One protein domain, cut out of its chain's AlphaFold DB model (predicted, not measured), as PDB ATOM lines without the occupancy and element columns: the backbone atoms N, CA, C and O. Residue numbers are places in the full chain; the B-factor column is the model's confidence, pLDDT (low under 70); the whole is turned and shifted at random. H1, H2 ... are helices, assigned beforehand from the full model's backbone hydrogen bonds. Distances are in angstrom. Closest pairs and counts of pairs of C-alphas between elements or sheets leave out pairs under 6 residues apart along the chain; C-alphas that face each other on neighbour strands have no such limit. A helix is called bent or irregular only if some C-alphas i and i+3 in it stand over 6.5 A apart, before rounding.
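Overview. This is residues 15 to 59 of the 75 residues of an uncharacterized protein of Zymoseptoria tritici ST99CH_1A5 (UniProt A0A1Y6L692). Two helices, H1 and then H2, cross at a steep angle, and one long loop, residues 34 to 46, bows out to one side as it joins them. The printed part has 45 residues with two named helices and no named strand, all helix in class. It is compact, with a radius of gyration of the C-alphas of 10.1 A, and spans 26 by 21 by 15 A.

Arrangement. Begin with H1, residues 21 to 33, and look from it to H2, residues 47 to 57. They touch, and their closest C-alphas, those of Leu 28 and Met 55, are 6.9 A apart. Their lines stand at a steep tilt of 65 degrees, and they run the same way. O i to N i+4 pairs are within hydrogen-bond range in 7 of 9 cases in H1 and 5 of 7 in H2.

Along the chain. Find C-alpha 21 at (141.927, 105.474, 119.057); from there H1 runs 19.5 A to C-alpha 33. H1 is irregular, with C-alphas 22 and 25 8.1 A apart. H2 runs 15.4 A from C-alpha 47 to C-alpha 57 at (139.772, 118.780, 118.153); it is only just irregular, with C-alphas 49 and 52 6.6 A apart.

Size, cuts and confidence. The two C-alphas farthest apart, those of Leu 17 and Pro 35, are 28.5 A apart. The link from H1 to H2 is long, with 13 residues. The printed part has no cut, and no printed residue has a pLDDT under 70.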
ATOM      1  N   SER A  15     135.375 105.325 114.011       90.88
ATOM      2  CA  SER A  15     136.752 105.739 114.303       90.88
ATOM      3  C   SER A  15     137.251 105.225 115.655       90.88
ATOM      4  O   SER A  15     138.430 104.908 115.792       90.88
ATOM      5  N   SER A  16     136.348 105.060 116.624       92.00
ATOM      6  CA  SER A  16     136.626 104.472 117.939       92.00
ATOM      7  C   SER A  16     137.116 103.020 117.879       92.00
ATOM      8  O   SER A  16     137.765 102.566 118.818       92.00
ATOM      9  N   LEU A  17     136.859 102.297 116.781       94.25
ATOM     10  CA  LEU A  17     137.352 100.933 116.562       94.25
ATOM     11  C   LEU A  17     138.712 100.887 115.850       94.25
ATOM     12  O   LEU A  17     139.250  99.799 115.619       94.25
ATOM     13  N   LEU A  18     139.270 102.030 115.441       96.12
ATOM     14  CA  LEU A  18     140.591 102.060 114.818       96.12
ATOM     15  C   LEU A  18     141.681 101.868 115.885       96.12
ATOM     16  O   LEU A  18     141.598 102.471 116.953       96.12
ATOM     17  N   PRO A  19     142.750 101.094 115.605       96.56
ATOM     18  CA  PRO A  19     143.810 100.829 116.580       96.56
ATOM     19  C   PRO A  19     144.451 102.079 117.198       96.56
ATOM     20  O   PRO A  19     144.913 102.028 118.335       96.56
ATOM     21  N   ILE A  20     144.487 103.198 116.469       97.31
ATOM     22  CA  ILE A  20     145.021 104.471 116.968       97.31
ATOM     23  C   ILE A  20     144.163 105.110 118.073       97.31
ATOM     24  O   ILE A  20     144.704 105.851 118.891       97.31
ATOM     25  N   ALA A  21     142.863 104.801 118.153       97.25
ATOM     26  CA  ALA A  21     141.927 105.474 119.057       97.25
ATOM     27  C   ALA A  21     142.314 105.325 120.535       97.25
ATOM     28  O   ALA A  21     142.295 106.301 121.282       97.25
ATOM     29  N   ARG A  22     142.779 104.135 120.945       97.12
ATOM     30  CA  ARG A  22     143.242 103.874 122.323       97.12
ATOM     31  C   ARG A  22     144.490 104.675 122.723       97.12
ATOM     32  O   ARG A  22     144.863 104.672 123.889       97.12
ATOM     33  N   HIS A  23     145.167 105.299 121.760       97.56
ATOM     34  CA  HIS A  23     146.401 106.056 121.969       97.56
ATOM     35  C   HIS A  23     146.196 107.574 121.886       97.56
ATOM     36  O   HIS A  23     147.180 108.301 121.985       97.56
ATOM     37  N   ARG A  24     144.956 108.060 121.715       97.62
ATOM     38  CA  ARG A  24     144.644 109.482 121.489       97.62
ATOM     39  C   ARG A  24     145.358 110.416 122.467       97.62
ATOM     40  O   ARG A  24     146.113 111.281 122.035       97.62
ATOM     41  N   ASP A  25     145.158 110.221 123.765       98.06
ATOM     42  CA  ASP A  25     145.662 111.168 124.766       98.06
ATOM     43  C   ASP A  25     147.187 111.094 124.909       98.06
ATOM     44  O   ASP A  25     147.852 112.120 125.031       98.06
ATOM     45  N   ALA A  26     147.764 109.893 124.794       98.12
ATOM     46  CA  ALA A  26     149.213 109.713 124.784       98.12
ATOM     47  C   ALA A  26     149.868 110.377 123.559       98.12
ATOM     48  O   ALA A  26     150.942 110.967 123.681       98.12
ATOM     49  N   LEU A  27     149.222 110.314 122.388       97.94
ATOM     50  CA  LEU A  27     149.683 110.983 121.170       97.94
ATOM     51  C   LEU A  27     149.648 112.504 121.336       97.94
ATOM     52  O   LEU A  27     150.669 113.146 121.114       97.94
ATOM     53  N   LEU A  28     148.520 113.066 121.781       97.94
ATOM     54  CA  LEU A  28     148.389 114.509 122.001       97.94
ATOM     55  C   LEU A  28     149.410 115.020 123.022       97.94
ATOM     56  O   LEU A  28     150.107 115.992 122.750       97.94
ATOM     57  N   TYR A  29     149.571 114.319 124.149       98.06
ATOM     58  CA  TYR A  29     150.579 114.666 125.150       98.06
ATOM     59  C   TYR A  29     152.001 114.655 124.573       98.06
ATOM     60  O   TYR A  29     152.783 115.571 124.819       98.06
ATOM     61  N   THR A  30     152.346 113.625 123.798       98.00
ATOM     62  CA  THR A  30     153.700 113.472 123.248       98.00
ATOM     63  C   THR A  30     154.013 114.561 122.224       98.00
ATOM     64  O   THR A  30     155.084 115.157 122.291       98.00
ATOM     65  N   ILE A  31     153.076 114.854 121.318       96.56
ATOM     66  CA  ILE A  31     153.255 115.870 120.268       96.56
ATOM     67  C   ILE A  31     153.305 117.277 120.885       96.56
ATOM     68  O   ILE A  31     154.089 118.103 120.433       96.56
ATOM     69  N   GLU A  32     152.544 117.540 121.953       96.06
ATOM     70  CA  GLU A  32     152.611 118.812 122.692       96.06
ATOM     71  C   GLU A  32     153.977 119.017 123.371       96.06
ATOM     72  O   GLU A  32     154.492 120.130 123.451       96.06
ATOM     73  N   LYS A  33     154.580 117.942 123.893       97.94
ATOM     74  CA  LYS A  33     155.829 118.019 124.667       97.94
ATOM     75  C   LYS A  33     157.091 117.960 123.822       97.94
ATOM     76  O   LYS A  33     158.127 118.454 124.270       97.94
ATOM     77  N   LEU A  34     157.040 117.319 122.658       97.88
ATOM     78  CA  LEU A  34     158.213 117.054 121.837       97.88
ATOM     79  C   LEU A  34     158.106 117.779 120.495       97.88
ATOM     80  O   LEU A  34     157.128 117.581 119.777       97.88
ATOM     81  N   PRO A  35     159.143 118.531 120.081       95.94
ATOM     82  CA  PRO A  35     159.122 119.248 118.806       95.94
ATOM     83  C   PRO A  35     159.037 118.310 117.592       95.94
ATOM     84  O   PRO A  35     158.590 118.723 116.526       95.94
ATOM     85  N   VAL A  36     159.461 117.047 117.738       97.31
ATOM     86  CA  VAL A  36     159.363 116.004 116.708       97.31
ATOM     87  C   VAL A  36     158.908 114.699 117.359       97.31
ATOM     88  O   VAL A  36     159.499 114.255 118.341       97.31
ATOM     89  N   THR A  37     157.883 114.064 116.787       96.62
ATOM     90  CA  THR A  37     157.349 112.768 117.236       96.62
ATOM     91  C   THR A  37     157.300 111.787 116.066       96.62
ATOM     92  O   THR A  37     156.724 112.088 115.022       96.62
ATOM     93  N   VAL A  38     157.880 110.593 116.235       97.00
ATOM     94  CA  VAL A  38     157.841 109.513 115.234       97.00
ATOM     95  C   VAL A  38     156.760 108.506 115.619       97.00
ATOM     96  O   VAL A  38     156.832 107.884 116.675       97.00
ATOM     97  N   ILE A  39     155.761 108.326 114.753       95.38
ATOM     98  CA  ILE A  39     154.619 107.439 115.009       95.38
ATOM     99  C   ILE A  39     154.691 106.233 114.077       95.38
ATOM    100  O   ILE A  39     154.575 106.362 112.859       95.38
ATOM    101  N   ILE A  40     154.815 105.043 114.662       95.94
ATOM    102  CA  ILE A  40     154.849 103.774 113.931       95.94
ATOM    103  C   ILE A  40     153.524 103.041 114.131       95.94
ATOM    104  O   ILE A  40     152.995 102.945 115.235       95.94
ATOM    105  N   GLY A  41     152.981 102.491 113.050       93.12
ATOM    106  CA  GLY A  41     151.820 101.607 113.102       93.12
ATOM    107  C   GLY A  41     151.539 101.001 111.737       93.12
ATOM    108  O   GLY A  41     151.910 101.574 110.714       93.12
ATOM    109  N   GLN A  42     150.843  99.868 111.699       95.88
ATOM    110  CA  GLN A  42     150.512  99.179 110.448       95.88
ATOM    111  C   GLN A  42     149.585 100.012 109.543       95.88
ATOM    112  O   GLN A  42     148.874 100.910 110.007       95.88
ATOM    113  N   THR A  43     149.585  99.745 108.236       93.12
ATOM    114  CA  THR A  43     148.603 100.324 107.301       93.12
ATOM    115  C   THR A  43     147.178  99.991 107.759       93.12
ATOM    116  O   THR A  43     146.932  98.924 108.309       93.12
ATOM    117  N   GLY A  44     146.239 100.931 107.610       92.06
ATOM    118  CA  GLY A  44     144.861 100.767 108.102       92.06
ATOM    119  C   GLY A  44     144.667 101.024 109.603       92.06
ATOM    120  O   GLY A  44     143.536 101.009 110.081       92.06
ATOM    121  N   SER A  45     145.730 101.338 110.356       95.75
ATOM    122  CA  SER A  45     145.615 101.652 111.789       95.75
ATOM    123  C   SER A  45     144.947 103.001 112.096       95.75
ATOM    124  O   SER A  45     144.642 103.271 113.255       95.75
ATOM    125  N   GLY A  46     144.761 103.856 111.083       95.31
ATOM    126  CA  GLY A  46     144.153 105.185 111.213       95.31
ATOM    127  C   GLY A  46     145.128 106.351 111.410       95.31
ATOM    128  O   GLY A  46     144.678 107.442 111.717       95.31
ATOM    129  N   LYS A  47     146.448 106.170 111.229       95.62
ATOM    130  CA  LYS A  47     147.455 107.241 111.437       95.62
ATOM    131  C   LYS A  47     147.171 108.509 110.631       95.62
ATOM    132  O   LYS A  47     146.948 109.559 111.217       95.62
ATOM    133  N   THR A  48     147.137 108.395 109.306       94.50
ATOM    134  CA  THR A  48     146.965 109.542 108.402       94.50
ATOM    135  C   THR A  48     145.581 110.182 108.519       94.50
ATOM    136  O   THR A  48     145.432 111.362 108.241       94.50
ATOM    137  N   THR A  49     144.566 109.422 108.947       94.88
ATOM    138  CA  THR A  49     143.180 109.903 109.004       94.88
ATOM    139  C   THR A  49     142.801 110.483 110.363       94.88
ATOM    140  O   THR A  49     142.156 111.520 110.411       94.88
ATOM    141  N   GLN A  50     143.179 109.839 111.469       97.38
ATOM    142  CA  GLN A  50     142.708 110.204 112.809       97.38
ATOM    143  C   GLN A  50     143.618 111.185 113.535       97.38
ATOM    144  O   GLN A  50     143.123 112.026 114.278       97.38
ATOM    145  N   LEU A  51     144.933 111.111 113.323       97.00
ATOM    146  CA  LEU A  51     145.858 111.989 114.035       97.00
ATOM    147  C   LEU A  51     145.591 113.485 113.766       97.00
ATOM    148  O   LEU A  51     145.489 114.227 114.742       97.00
ATOM    149  N   PRO A  52     145.390 113.934 112.508       96.88
ATOM    150  CA  PRO A  52     145.051 115.331 112.236       96.88
ATOM    151  C   PRO A  52     143.737 115.756 112.905       96.88
ATOM    152  O   PRO A  52     143.648 116.861 113.428       96.88
ATOM    153  N   GLN A  53     142.740 114.864 112.949       97.38
ATOM    154  CA  GLN A  53     141.453 115.132 113.599       97.38
ATOM    155  C   GLN A  53     141.614 115.321 115.109       97.38
ATOM    156  O   GLN A  53     141.015 116.223 115.679       97.38
ATOM    157  N   TYR A  54     142.444 114.510 115.770       97.81
ATOM    158  CA  TYR A  54     142.692 114.669 117.205       97.81
ATOM    159  C   TYR A  54     143.370 115.999 117.527       97.81
ATOM    160  O   TYR A  54     143.019 116.621 118.527       97.81
ATOM    161  N   MET A  55     144.320 116.431 116.694       97.12
ATOM    162  CA  MET A  55     145.019 117.708 116.864       97.12
ATOM    163  C   MET A  55     144.070 118.895 116.658       97.12
ATOM    164  O   MET A  55     144.063 119.824 117.463       97.12
ATOM    165  N   GLU A  56     143.229 118.846 115.622       96.94
ATOM    166  CA  GLU A  56     142.214 119.875 115.367       96.94
ATOM    167  C   GLU A  56     141.226 119.980 116.540       96.94
ATOM    168  O   GLU A  56     141.086 121.055 117.119       96.94
ATOM    169  N   GLN A  57     140.676 118.850 116.996       97.00
ATOM    170  CA  GLN A  57     139.772 118.780 118.153       97.00
ATOM    171  C   GLN A  57     140.426 119.231 119.467       97.00
ATOM    172  O   GLN A  57     139.731 119.632 120.399       97.00
ATOM    173  N   ALA A  58     141.752 119.134 119.571       96.94
ATOM    174  CA  ALA A  58     142.521 119.635 120.707       96.94
ATOM    175  C   ALA A  58     142.787 121.152 120.628       96.94
ATOM    176  O   ALA A  58     143.455 121.697 121.503       96.94
ATOM    177  N   GLY A  59     142.279 121.840 119.600       96.81
ATOM    178  CA  GLY A  59     142.372 123.290 119.446       96.81
ATOM    179  C   GLY A  59     143.662 123.778 118.794       96.81
ATOM    180  O   GLY A  59     143.957 124.970 118.846       96.81
TER     181      GLY A  59